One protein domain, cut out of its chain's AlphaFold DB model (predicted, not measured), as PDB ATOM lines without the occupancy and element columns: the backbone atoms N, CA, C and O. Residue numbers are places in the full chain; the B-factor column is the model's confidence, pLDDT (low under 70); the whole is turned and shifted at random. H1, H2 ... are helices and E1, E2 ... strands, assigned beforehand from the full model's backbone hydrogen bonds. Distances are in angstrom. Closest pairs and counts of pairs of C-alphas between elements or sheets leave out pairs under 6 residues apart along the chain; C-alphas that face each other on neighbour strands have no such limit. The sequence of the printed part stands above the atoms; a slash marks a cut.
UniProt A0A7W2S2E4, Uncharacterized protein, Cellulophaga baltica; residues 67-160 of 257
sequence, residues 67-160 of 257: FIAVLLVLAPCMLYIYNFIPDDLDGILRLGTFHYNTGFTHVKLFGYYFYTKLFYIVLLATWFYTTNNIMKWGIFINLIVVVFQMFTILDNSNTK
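AT A GLANCE: This is residues 67 to 160 of the 257 residues of an uncharacterized protein of Cellulophaga baltica (UniProt A0A7W2S2E4). A two-stranded antiparallel hairpin, E1 and E2, lies at one end of a row of three helices, H1, H2 and H3, side by side with H2 in the middle. The printed part has 94 residues, in the order H1 E1 E2 H2 H3, mostly helix. It is loose, with a radius of gyration of the C-alphas of 15.5 A, and spans 46 by 30 by 20 A.

HOW THE PARTS SIT: E1, residues 90 to 95, and E2, residues 98 to 106, form a hairpin, with N 93 and O 100 2.8 A apart. H2, residues 107 to 130, touches H1, residues 67 to 84, opposite ways at a shallow tilt of 7 degrees; the closest C-alphas are those of Tyr 82 and Gly 111, 5.3 A. H2 and H3, residues 136 to 154, touch as a helical hairpin, opposite ways at a shallow tilt of 17 degrees, closest at C-alphas Phe 128 and Lys 136, 5.6 A. H1 and H3 are apart. Every O i to N i+4 pair is within hydrogen-bond range in H2 and H3, 7 of 14 in H1.

IN THESE COORDINATES: H2 is 34.2 A long, H3 27.3 A, H1 25.4 A. C-alpha 67 begins H1 at (-14.887, -14.286, 24.192); C-alpha 154 ends H3 at (-22.604, 11.641, 14.863).

THE WHOLE: The printed part has no cut, and the links between its elements are tight. Of its residues, 21 have pLDDT under 70, among them 156 to 160.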
ATOM      1  N   PHE A  67     -14.226 -15.418  24.844       81.50
ATOM      2  CA  PHE A  67     -14.887 -14.286  24.192       81.50
ATOM      3  C   PHE A  67     -14.084 -12.989  24.343       81.50
ATOM      4  O   PHE A  67     -13.878 -12.278  23.362       81.50
ATOM      5  N   ILE A  68     -13.564 -12.720  25.545       81.94
ATOM      6  CA  ILE A  68     -12.683 -11.572  25.801       81.94
ATOM      7  C   ILE A  68     -11.402 -11.650  24.960       81.94
ATOM      8  O   ILE A  68     -10.996 -10.649  24.372       81.94
ATOM      9  N   ALA A  69     -10.775 -12.827  24.869       82.25
ATOM     10  CA  ALA A  69      -9.538 -13.001  24.113       82.25
ATOM     11  C   ALA A  69      -9.751 -12.784  22.607       82.25
ATOM     12  O   ALA A  69      -8.970 -12.078  21.970       82.25
ATOM     13  N   VAL A  70     -10.835 -13.331  22.047       85.88
ATOM     14  CA  VAL A  70     -11.210 -13.108  20.642       85.88
ATOM     15  C   VAL A  70     -11.504 -11.632  20.385       85.88
ATOM     16  O   VAL A  70     -11.001 -11.080  19.410       85.88
ATOM     17  N   LEU A  71     -12.257 -10.972  21.271       84.88
ATOM     18  CA  LEU A  71     -12.580  -9.548  21.157       84.88
ATOM     19  C   LEU A  71     -11.315  -8.675  21.114       84.88
ATOM     20  O   LEU A  71     -11.245  -7.729  20.335       84.88
ATOM     21  N   LEU A  72     -10.297  -9.019  21.907       84.38
ATOM     22  CA  LEU A  72      -9.046  -8.264  21.995       84.38
ATOM     23  C   LEU A  72      -8.150  -8.459  20.761       84.38
ATOM     24  O   LEU A  72      -7.504  -7.512  20.319       84.38
ATOM     25  N   VAL A  73      -8.162  -9.654  20.162       86.44
ATOM     26  CA  VAL A  73      -7.505  -9.928  18.868       86.44
ATOM     27  C   VAL A  73      -8.235  -9.235  17.714       86.44
ATOM     28  O   VAL A  73      -7.595  -8.749  16.785       86.44
ATOM     29  N   LEU A  74      -9.565  -9.142  17.782       84.25
ATOM     30  CA  LEU A  74     -10.386  -8.478  16.768       84.25
ATOM     31  C   LEU A  74     -10.334  -6.944  16.869       84.25
ATOM     32  O   LEU A  74     -10.593  -6.252  15.885       84.25
ATOM     33  N   ALA A  75      -9.986  -6.398  18.037       82.62
ATOM     34  CA  ALA A  75      -9.933  -4.961  18.282       82.62
ATOM     35  C   ALA A  75      -9.066  -4.189  17.258       82.62
ATOM     36  O   ALA A  75      -9.580  -3.241  16.662       82.62
ATOM     37  N   PRO A  76      -7.805  -4.578  16.961       82.31
ATOM     38  CA  PRO A  76      -7.030  -3.924  15.906       82.31
ATOM     39  C   PRO A  76      -7.642  -4.116  14.513       82.31
ATOM     40  O   PRO A  76      -7.600  -3.188  13.713       82.31
ATOM     41  N   CYS A  77      -8.267  -5.262  14.213       83.19
ATOM     42  CA  CYS A  77      -8.971  -5.457  12.940       83.19
ATOM     43  C   CYS A  77     -10.121  -4.456  12.762       83.19
ATOM     44  O   CYS A  77     -10.353  -3.979  11.654       83.19
ATOM     45  N   MET A  78     -10.798  -4.091  13.852       79.00
ATOM     46  CA  MET A  78     -11.899  -3.130  13.841       79.00
ATOM     47  C   MET A  78     -11.448  -1.719  13.445       79.00
ATOM     48  O   MET A  78     -12.193  -1.008  12.776       79.00
ATOM     49  N   LEU A  79     -10.207  -1.341  13.777       81.62
ATOM     50  CA  LEU A  79      -9.611  -0.094  13.297       81.62
ATOM     51  C   LEU A  79      -9.368  -0.123  11.789       81.62
ATOM     52  O   LEU A  79      -9.538   0.895  11.145       81.62
ATOM     53  N   TYR A  80      -9.024  -1.262  11.187       83.31
ATOM     54  CA  TYR A  80      -8.755  -1.317   9.745       83.31
ATOM     55  C   TYR A  80     -10.014  -1.250   8.871       83.31
ATOM     56  O   TYR A  80      -9.886  -1.059   7.661       83.31
ATOM     57  N   ILE A  81     -11.215  -1.340   9.457       81.75
ATOM     58  CA  ILE A  81     -12.480  -1.300   8.710       81.75
ATOM     59  C   ILE A  81     -12.628  -0.003   7.902       81.75
ATOM     60  O   ILE A  81     -13.161  -0.042   6.793       81.75
ATOM     61  N   TYR A  82     -12.103   1.133   8.382       79.38
ATOM     62  CA  TYR A  82     -12.214   2.394   7.639       79.38
ATOM     63  C   TYR A  82     -11.481   2.364   6.285       79.38
ATOM     64  O   TYR A  82     -11.831   3.142   5.405       79.38
ATOM     65  N   ASN A  83     -10.496   1.479   6.079       80.31
ATOM     66  CA  ASN A  83      -9.778   1.386   4.799       80.31
ATOM     67  C   ASN A  83     -10.612   0.754   3.680       80.31
ATOM     68  O   ASN A  83     -10.269   0.915   2.513       80.31
ATOM     69  N   PHE A  84     -11.701   0.059   4.012       78.69
ATOM     70  CA  PHE A  84     -12.641  -0.450   3.012       78.69
ATOM     71  C   PHE A  84     -13.583   0.640   2.484       78.69
ATOM     72  O   PHE A  84     -14.339   0.389   1.548       78.69
ATOM     73  N   ILE A  85     -13.552   1.836   3.079       77.94
ATOM     74  CA  ILE A  85     -14.301   2.992   2.602       77.94
ATOM     75  C   ILE A  85     -13.519   3.609   1.432       77.94
ATOM     76  O   ILE A  85     -12.354   3.972   1.622       77.94
ATOM     77  N   PRO A  86     -14.131   3.741   0.243       73.69
ATOM     78  CA  PRO A  86     -13.479   4.371  -0.896       73.69
ATOM     79  C   PRO A  86     -13.154   5.848  -0.615       73.69
ATOM     80  O   PRO A  86     -13.919   6.555   0.045       73.69
ATOM     81  N   ASP A  87     -12.001   6.307  -1.106       66.00
ATOM     82  CA  ASP A  87     -11.499   7.676  -0.913       66.00
ATOM     83  C   ASP A  87     -12.292   8.741  -1.701       66.00
ATOM     84  O   ASP A  87     -12.189   9.928  -1.400       66.00
ATOM     85  N   ASP A  88     -13.083   8.328  -2.693       62.84
ATOM     86  CA  ASP A  88     -13.788   9.196  -3.646       62.84
ATOM     87  C   ASP A  88     -15.206   9.601  -3.208       62.84
ATOM     88  O   ASP A  88     -15.883  10.335  -3.928       62.84
ATOM     89  N   LEU A  89     -15.664   9.164  -2.027       69.00
ATOM     90  CA  LEU A  89     -16.951   9.601  -1.496       69.00
ATOM     91  C   LEU A  89     -16.844  10.976  -0.828       69.00
ATOM     92  O   LEU A  89     -16.227  11.135   0.235       69.00
ATOM     93  N   ASP A  90     -17.561  11.935  -1.420       69.31
ATOM     94  CA  ASP A  90     -18.016  13.163  -0.763       69.31
ATOM     95  C   ASP A  90     -18.591  12.847   0.620       69.31
ATOM     96  O   ASP A  90     -19.085  11.742   0.828       69.31
ATOM     97  N   GLY A  91     -18.600  13.826   1.535       65.75
ATOM     98  CA  GLY A  91     -19.091  13.758   2.924       65.75
ATOM     99  C   GLY A  91     -20.509  13.214   3.176       65.75
ATOM    100  O   GLY A  91     -21.038  13.375   4.271       65.75
ATOM    101  N   ILE A  92     -21.152  12.578   2.203       70.38
ATOM    102  CA  ILE A  92     -22.451  11.927   2.281       70.38
ATOM    103  C   ILE A  92     -22.238  10.409   2.334       70.38
ATOM    104  O   ILE A  92     -21.917   9.766   1.334       70.38
ATOM    105  N   LEU A  93     -22.500   9.816   3.497       70.38
ATOM    106  CA  LEU A  93     -22.622   8.371   3.642       70.38
ATOM    107  C   LEU A  93     -23.884   7.898   2.924       70.38
ATOM    108  O   LEU A  93     -25.004   8.271   3.281       70.38
ATOM    109  N   ARG A  94     -23.698   7.051   1.911       69.69
ATOM    110  CA  ARG A  94     -24.786   6.381   1.193       69.69
ATOM    111  C   ARG A  94     -24.785   4.903   1.567       69.69
ATOM    112  O   ARG A  94     -24.025   4.123   1.003       69.69
ATOM    113  N   LEU A  95     -25.624   4.516   2.527       69.56
ATOM    114  CA  LEU A  95     -25.872   3.107   2.845       69.56
ATOM    115  C   LEU A  95     -27.152   2.667   2.133       69.56
ATOM    116  O   LEU A  95     -28.250   2.777   2.677       69.56
ATOM    117  N   GLY A  96     -27.014   2.197   0.891       69.38
ATOM    118  CA  GLY A  96     -28.153   1.791   0.065       69.38
ATOM    119  C   GLY A  96     -29.132   2.950  -0.151       69.38
ATOM    120  O   GLY A  96     -28.821   3.894  -0.869       69.38
ATOM    121  N   THR A  97     -30.304   2.880   0.483       64.00
ATOM    122  CA  THR A  97     -31.360   3.909   0.436       64.00
ATOM    123  C   THR A  97     -31.207   5.020   1.477       64.00
ATOM    124  O   THR A  97     -31.952   5.996   1.436       64.00
ATOM    125  N   PHE A  98     -30.284   4.887   2.433       69.25
ATOM    126  CA  PHE A  98     -30.058   5.895   3.464       69.25
ATOM    127  C   PHE A  98     -28.968   6.872   3.031       69.25
ATOM    128  O   PHE A  98     -27.829   6.480   2.770       69.25
ATOM    129  N   HIS A  99     -29.332   8.152   2.989       71.31
ATOM    130  CA  HIS A  99     -28.419   9.260   2.746       71.31
ATOM    131  C   HIS A  99     -28.204  10.006   4.057       71.31
ATOM    132  O   HIS A  99     -29.109  10.670   4.554       71.31
ATOM    133  N   TYR A 100     -27.008   9.883   4.617       72.50
ATOM    134  CA  TYR A 100     -26.615  10.586   5.826       72.50
ATOM    135  C   TYR A 100     -25.472  11.537   5.484       72.50
ATOM    136  O   TYR A 100     -24.396  11.112   5.067       72.50
ATOM    137  N   ASN A 101     -25.716  12.841   5.606       73.75
ATOM    138  CA  ASN A 101     -24.640  13.820   5.526       73.75
ATOM    139  C   ASN A 101     -23.788  13.660   6.786       73.75
ATOM    140  O   ASN A 101     -24.350  13.635   7.869       73.75
ATOM    141  N   THR A 102     -22.476  13.504   6.653       67.25
ATOM    142  CA  THR A 102     -21.552  13.330   7.784       67.25
ATOM    143  C   THR A 102     -20.973  14.650   8.278       67.25
ATOM    144  O   THR A 102     -20.295  14.665   9.292       67.25
ATOM    145  N   GLY A 103     -21.144  15.756   7.547       66.69
ATOM    146  CA  GLY A 103     -20.516  17.037   7.898       66.69
ATOM    147  C   GLY A 103     -18.982  17.072   7.760       66.69
ATOM    148  O   GLY A 103     -18.388  18.133   7.934       66.69
ATOM    149  N   PHE A 104     -18.332  15.956   7.403       69.69
ATOM    150  CA  PHE A 104     -16.894  15.873   7.125       69.69
ATOM    151  C   PHE A 104     -16.604  16.032   5.630       69.69
ATOM    152  O   PHE A 104     -17.404  15.642   4.785       69.69
ATOM    153  N   THR A 105     -15.413  16.537   5.291       71.56
ATOM    154  CA  THR A 105     -14.957  16.692   3.896       71.56
ATOM    155  C   THR A 105     -14.935  15.363   3.136       71.56
ATOM    156  O   THR A 105     -15.262  15.321   1.955       71.56
ATOM    157  N   HIS A 106     -14.583  14.273   3.825       77.81
ATOM    158  CA  HIS A 106     -14.507  12.928   3.261       77.81
ATOM    159  C   HIS A 106     -15.151  11.919   4.210       77.81
ATOM    160  O   HIS A 106     -14.887  11.933   5.416       77.81
ATOM    161  N   VAL A 107     -15.919  10.973   3.665       79.25
ATOM    162  CA  VAL A 107     -16.557   9.900   4.453       79.25
ATOM    163  C   VAL A 107     -15.526   8.997   5.128       79.25
ATOM    164  O   VAL A 107     -15.742   8.517   6.242       79.25
ATOM    165  N   LYS A 108     -14.359   8.810   4.504       79.88
ATOM    166  CA  LYS A 108     -13.255   8.055   5.102       79.88
ATOM    167  C   LYS A 108     -12.714   8.712   6.373       79.88
ATOM    168  O   LYS A 108     -12.368   8.005   7.316       79.88
ATOM    169  N   LEU A 109     -12.686  10.046   6.428       80.25
ATOM    170  CA  LEU A 109     -12.244  10.791   7.609       80.25
ATOM    171  C   LEU A 109     -13.238  10.620   8.766       80.25
ATOM    172  O   LEU A 109     -12.824  10.319   9.884       80.25
ATOM    173  N   PHE A 110     -14.541  10.722   8.479       82.00
ATOM    174  CA  PHE A 110     -15.598  10.386   9.438       82.00
ATOM    175  C   PHE A 110     -15.432   8.952   9.961       82.00
ATOM    176  O   PHE A 110     -15.388   8.730  11.171       82.00
ATOM    177  N   GLY A 111     -15.258   7.986   9.050       82.56
ATOM    178  CA  GLY A 111     -15.034   6.584   9.393       82.56
ATOM    179  C   GLY A 111     -13.824   6.402  10.307       82.56
ATOM    180  O   GLY A 111     -13.934   5.756  11.345       82.56
ATOM    181  N   TYR A 112     -12.686   7.018   9.985       85.19
ATOM    182  CA  TYR A 112     -11.481   6.954  10.811       85.19
ATOM    183  C   TYR A 112     -11.733   7.424  12.252       85.19
ATOM    184  O   TYR A 112     -11.414   6.698  13.200       85.19
ATOM    185  N   TYR A 113     -12.345   8.598  12.440       83.88
ATOM    186  CA  TYR A 113     -12.652   9.112  13.777       83.88
ATOM    187  C   TYR A 113     -13.656   8.224  14.517       83.88
ATOM    188  O   TYR A 113     -13.444   7.903  15.689       83.88
ATOM    189  N   PHE A 114     -14.700   7.768  13.825       85.56
ATOM    190  CA  PHE A 114     -15.726   6.894  14.379       85.56
ATOM    191  C   PHE A 114     -15.150   5.555  14.861       85.56
ATOM    192  O   PHE A 114     -15.298   5.198  16.032       85.56
ATOM    193  N   TYR A 115     -14.427   4.834  13.996       87.25
ATOM    194  CA  TYR A 115     -13.829   3.538  14.333       87.25
ATOM    195  C   TYR A 115     -12.742   3.666  15.402       87.25
ATOM    196  O   TYR A 115     -12.624   2.789  16.257       87.25
ATOM    197  N   THR A 116     -12.005   4.780  15.425       87.12
ATOM    198  CA  THR A 116     -11.025   5.061  16.482       87.12
ATOM    199  C   THR A 116     -11.698   5.206  17.849       87.12
ATOM    200  O   THR A 116     -11.271   4.574  18.814       87.12
ATOM    201  N   LYS A 117     -12.784   5.988  17.961       87.25
ATOM    202  CA  LYS A 117     -13.538   6.100  19.224       87.25
ATOM    203  C   LYS A 117     -14.177   4.773  19.621       87.25
ATOM    204  O   LYS A 117     -14.105   4.392  20.787       87.25
ATOM    205  N   LEU A 118     -14.742   4.048  18.659       87.88
ATOM    206  CA  LEU A 118     -15.343   2.739  18.890       87.88
ATOM    207  C   LEU A 118     -14.316   1.736  19.433       87.88
ATOM    208  O   LEU A 118     -14.602   1.036  20.402       87.88
ATOM    209  N   PHE A 119     -13.099   1.721  18.888       88.88
ATOM    210  CA  PHE A 119     -11.998   0.911  19.410       88.88
ATOM    211  C   PHE A 119     -11.693   1.233  20.879       88.88
ATOM    212  O   PHE A 119     -11.619   0.319  21.704       88.88
ATOM    213  N   TYR A 120     -11.581   2.518  21.234       88.81
ATOM    214  CA  TYR A 120     -11.369   2.924  22.626       88.81
ATOM    215  C   TYR A 120     -12.504   2.459  23.550       88.81
ATOM    216  O   TYR A 120     -12.229   1.996  24.656       88.81
ATOM    217  N   ILE A 121     -13.761   2.522  23.098       88.38
ATOM    218  CA  ILE A 121     -14.925   2.028  23.853       88.38
ATOM    219  C   ILE A 121     -14.818   0.519  24.083       88.38
ATOM    220  O   ILE A 121     -14.974   0.068  25.215       88.38
ATOM    221  N   VAL A 122     -14.518  -0.264  23.043       86.88
ATOM    222  CA  VAL A 122     -14.370  -1.726  23.149       86.88
ATOM    223  C   VAL A 122     -13.232  -2.091  24.103       86.88
ATOM    224  O   VAL A 122     -13.394  -2.976  24.946       86.88
ATOM    225  N   LEU A 123     -12.104  -1.385  24.022       88.25
ATOM    226  CA  LEU A 123     -10.950  -1.608  24.888       88.25
ATOM    227  C   LEU A 123     -11.274  -1.290  26.358       88.25
ATOM    228  O   LEU A 123     -11.034  -2.119  27.237       88.25
ATOM    229  N   LEU A 124     -11.883  -0.131  26.627       87.31
ATOM    230  CA  LEU A 124     -12.305   0.273  27.972       87.31
ATOM    231  C   LEU A 124     -13.397  -0.645  28.533       87.31
ATOM    232  O   LEU A 124     -13.333  -1.012  29.704       87.31
ATOM    233  N   ALA A 125     -14.363  -1.070  27.717       85.19
ATOM    234  CA  ALA A 125     -15.416  -2.001  28.124       85.19
ATOM    235  C   ALA A 125     -14.847  -3.387  28.467       85.19
ATOM    236  O   ALA A 125     -15.209  -3.977  29.487       85.19
ATOM    237  N   THR A 126     -13.903  -3.879  27.662       85.12
ATOM    238  CA  THR A 126     -13.188  -5.139  27.920       85.12
ATOM    239  C   THR A 126     -12.401  -5.061  29.225       85.12
ATOM    240  O   THR A 126     -12.453  -5.971  30.060       85.12
ATOM    241  N   TRP A 127     -11.707  -3.945  29.444       83.94
ATOM    242  CA  TRP A 127     -10.928  -3.727  30.655       83.94
ATOM    243  C   TRP A 127     -11.812  -3.563  31.903       83.94
ATOM    244  O   TRP A 127     -11.505  -4.115  32.965       83.94
ATOM    245  N   PHE A 128     -12.954  -2.889  31.765       83.06
ATOM    246  CA  PHE A 128     -13.987  -2.767  32.796       83.06
ATOM    247  C   PHE A 128     -14.594  -4.123  33.173       83.06
ATOM    248  O   PHE A 128     -14.858  -4.368  34.351       83.06
ATOM    249  N   TYR A 129     -14.808  -5.011  32.198       76.81
ATOM    250  CA  TYR A 129     -15.304  -6.364  32.457       76.81
ATOM    251  C   TYR A 129     -14.257  -7.237  33.158       76.81
ATOM    252  O   TYR A 129     -14.588  -8.001  34.060       76.81
ATOM    253  N   THR A 130     -12.989  -7.091  32.774       79.69
ATOM    254  CA  THR A 130     -11.879  -7.886  33.323       79.69
ATOM    255  C   THR A 130     -11.517  -7.477  34.758       79.69
ATOM    256  O   THR A 130     -11.053  -8.299  35.545       79.69
ATOM    257  N   THR A 131     -11.738  -6.214  35.132       79.00
ATOM    258  CA  THR A 131     -11.380  -5.690  36.458       79.00
ATOM    259  C   THR A 131     -12.512  -5.910  37.468       79.00
ATOM    260  O   THR A 131     -13.618  -5.421  37.267       79.00
ATOM    261  N   ASN A 132     -12.237  -6.572  38.600       66.44
ATOM    262  CA  ASN A 132     -13.214  -6.759  39.693       66.44
ATOM    263  C   ASN A 132     -13.054  -5.751  40.858       66.44
ATOM    264  O   ASN A 132     -13.756  -5.816  41.862       66.44
ATOM    265  N   ASN A 133     -12.107  -4.816  40.744       72.38
ATOM    266  CA  ASN A 133     -11.736  -3.888  41.814       72.38
ATOM    267  C   ASN A 133     -12.515  -2.568  41.753       72.38
ATOM    268  O   ASN A 133     -13.051  -2.194  40.715       72.38
ATOM    269  N   ILE A 134     -12.463  -1.788  42.837       65.38
ATOM    270  CA  ILE A 134     -13.020  -0.422  42.924       65.38
ATOM    271  C   ILE A 134     -12.474   0.506  41.817       65.38
ATOM    272  O   ILE A 134     -13.183   1.392  41.350       65.38
ATOM    273  N   MET A 135     -11.266   0.257  41.297       66.94
ATOM    274  CA  MET A 135     -10.702   1.008  40.158       66.94
ATOM    275  C   MET A 135     -11.533   0.908  38.866       66.94
ATOM    276  O   MET A 135     -11.404   1.747  37.975       66.94
ATOM    277  N   LYS A 136     -12.447  -0.063  38.787       75.56
ATOM    278  CA  LYS A 136     -13.449  -0.192  37.727       75.56
ATOM    279  C   LYS A 136     -14.291   1.081  37.549       75.56
ATOM    280  O   LYS A 136     -14.664   1.404  36.424       75.56
ATOM    281  N   TRP A 137     -14.534   1.845  38.620       72.44
ATOM    282  CA  TRP A 137     -15.292   3.101  38.557       72.44
ATOM    283  C   TRP A 137     -14.548   4.222  37.816       72.44
ATOM    284  O   TRP A 137     -15.176   4.999  37.103       72.44
ATOM    285  N   GLY A 138     -13.214   4.278  37.903       79.50
ATOM    286  CA  GLY A 138     -12.418   5.242  37.132       79.50
ATOM    287  C   GLY A 138     -12.448   4.943  35.631       79.50
ATOM    288  O   GLY A 138     -12.628   5.842  34.811       79.50
ATOM    289  N   ILE A 139     -12.357   3.660  35.266       84.06
ATOM    290  CA  ILE A 139     -12.482   3.198  33.872       84.06
ATOM    291  C   ILE A 139     -13.883   3.514  33.331       84.06
ATOM    292  O   ILE A 139     -14.031   3.919  32.181       84.06
ATOM    293  N   PHE A 140     -14.908   3.385  34.173       78.94
ATOM    294  CA  PHE A 140     -16.292   3.662  33.803       78.94
ATOM    295  C   PHE A 140     -16.539   5.126  33.426       78.94
ATOM    296  O   PHE A 140     -17.182   5.396  32.416       78.94
ATOM    297  N   ILE A 141     -15.981   6.075  34.181       78.38
ATOM    298  CA  ILE A 141     -16.077   7.502  33.840       78.38
ATOM    299  C   ILE A 141     -15.432   7.767  32.473       78.38
ATOM    300  O   ILE A 141     -16.024   8.435  31.627       78.38
ATOM    301  N   ASN A 142     -14.256   7.182  32.218       84.31
ATOM    302  CA  ASN A 142     -13.583   7.304  30.923       84.31
ATOM    303  C   ASN A 142     -14.419   6.703  29.781       84.31
ATOM    304  O   ASN A 142     -14.494   7.290  28.704       84.31
ATOM    305  N   LEU A 143     -15.095   5.575  30.019       86.50
ATOM    306  CA  LEU A 143     -16.002   4.962  29.047       86.50
ATOM    307  C   LEU A 143     -17.154   5.910  28.677       86.50
ATOM    308  O   LEU A 143     -17.429   6.089  27.494       86.50
ATOM    309  N   ILE A 144     -17.782   6.552  29.668       81.81
ATOM    310  CA  ILE A 144     -18.877   7.511  29.444       81.81
ATOM    311  C   ILE A 144     -18.404   8.679  28.573       81.81
ATOM    312  O   ILE A 144     -19.072   9.030  27.602       81.81
ATOM    313  N   VAL A 145     -17.236   9.250  28.878       82.50
ATOM    314  CA  VAL A 145     -16.695  10.392  28.126       82.50
ATOM    315  C   VAL A 145     -16.398  10.021  26.672       82.50
ATOM    316  O   VAL A 145     -16.702  10.797  25.768       82.50
ATOM    317  N   VAL A 146     -15.833   8.839  26.406       86.00
ATOM    318  CA  VAL A 146     -15.554   8.416  25.022       86.00
ATOM    319  C   VAL A 146     -16.845   8.123  24.254       86.00
ATOM    320  O   VAL A 146     -16.942   8.486  23.082       86.00
ATOM    321  N   VAL A 147     -17.848   7.517  24.897       84.06
ATOM    322  CA  VAL A 147     -19.179   7.320  24.297       84.06
ATOM    323  C   VAL A 147     -19.810   8.666  23.944       84.06
ATOM    324  O   VAL A 147     -20.331   8.825  22.846       84.06
ATOM    325  N   PHE A 148     -19.694   9.660  24.823       78.00
ATOM    326  CA  PHE A 148     -20.166  11.012  24.550       78.00
ATOM    327  C   PHE A 148     -19.474  11.633  23.329       78.00
ATOM    328  O   PHE A 148     -20.142  12.062  22.393       78.00
ATOM    329  N   GLN A 149     -18.140  11.579  23.285       81.94
ATOM    330  CA  GLN A 149     -17.369  12.057  22.134       81.94
ATOM    331  C   GLN A 149     -17.755  11.351  20.826       81.94
ATOM    332  O   GLN A 149     -17.625  11.938  19.758       81.94
ATOM    333  N   MET A 150     -18.207  10.096  20.891       83.50
ATOM    334  CA  MET A 150     -18.686   9.350  19.728       83.50
ATOM    335  C   MET A 150     -20.044   9.870  19.239       83.50
ATOM    336  O   MET A 150     -20.210  10.058  18.037       83.50
ATOM    337  N   PHE A 151     -20.971  10.185  20.148       79.56
ATOM    338  CA  PHE A 151     -22.238  10.825  19.784       79.56
ATOM    339  C   PHE A 151     -22.032  12.209  19.174       79.56
ATOM    340  O   PHE A 151     -22.675  12.514  18.180       79.56
ATOM    341  N   THR A 152     -21.090  13.005  19.687       74.44
ATOM    342  CA  THR A 152     -20.749  14.308  19.091       74.44
ATOM    343  C   THR A 152     -20.202  14.182  17.668       74.44
ATOM    344  O   THR A 152     -20.405  15.068  16.859       74.44
ATOM    345  N   ILE A 153     -19.525  13.083  17.318       76.31
ATOM    346  CA  ILE A 153     -19.084  12.848  15.928       76.31
ATOM    347  C   ILE A 153     -20.277  12.523  15.011       76.31
ATOM    348  O   ILE A 153     -20.197  12.747  13.808       76.31
ATOM    349  N   LEU A 154     -21.362  11.975  15.568       76.25
ATOM    350  CA  LEU A 154     -22.604  11.641  14.863       76.25
ATOM    351  C   LEU A 154     -23.599  12.805  14.800       76.25
ATOM    352  O   LEU A 154     -24.519  12.797  13.982       76.25
ATOM    353  N   ASP A 155     -23.469  13.770  15.698       71.19
ATOM    354  CA  ASP A 155     -24.260  14.983  15.661       71.19
ATOM    355  C   ASP A 155     -23.482  16.010  14.840       71.19
ATOM    356  O   ASP A 155     -22.461  16.535  15.263       71.19
ATOM    357  N   ASN A 156     -23.921  16.258  13.607       63.22
ATOM    358  CA  ASN A 156     -23.209  17.137  12.672       63.22
ATOM    359  C   ASN A 156     -23.312  18.629  13.045       63.22
ATOM    360  O   ASN A 156     -23.042  19.497  12.209       63.22
ATOM    361  N   SER A 157     -23.764  18.950  14.258       56.22
ATOM    362  CA  SER A 157     -23.725  20.300  14.798       56.22
ATOM    363  C   SER A 157     -22.265  20.671  15.047       56.22
ATOM    364  O   SER A 157     -21.610  20.086  15.894       56.22
ATOM    365  N   ASN A 158     -21.754  21.579  14.216       48.56
ATOM    366  CA  ASN A 158     -20.533  22.372  14.366       48.56
ATOM    367  C   ASN A 158     -19.378  21.738  15.168       48.56
ATOM    368  O   ASN A 158     -19.388  21.610  16.378       48.56
ATOM    369  N   THR A 159     -18.277  21.493  14.462       49.59
ATOM    370  CA  THR A 159     -17.011  20.856  14.873       49.59
ATOM    371  C   THR A 159     -16.237  21.470  16.062       49.59
ATOM    372  O   THR A 159     -15.043  21.208  16.215       49.59
ATOM    373  N   LYS A 160     -16.845  22.308  16.901       49.97
ATOM    374  CA  LYS A 160     -16.251  22.827  18.132       49.97
ATOM    375  C   LYS A 160     -17.182  22.502  19.286       49.97
ATOM    376  O   LYS A 160     -18.289  23.011  19.322       49.97
TER     377      LYS A 160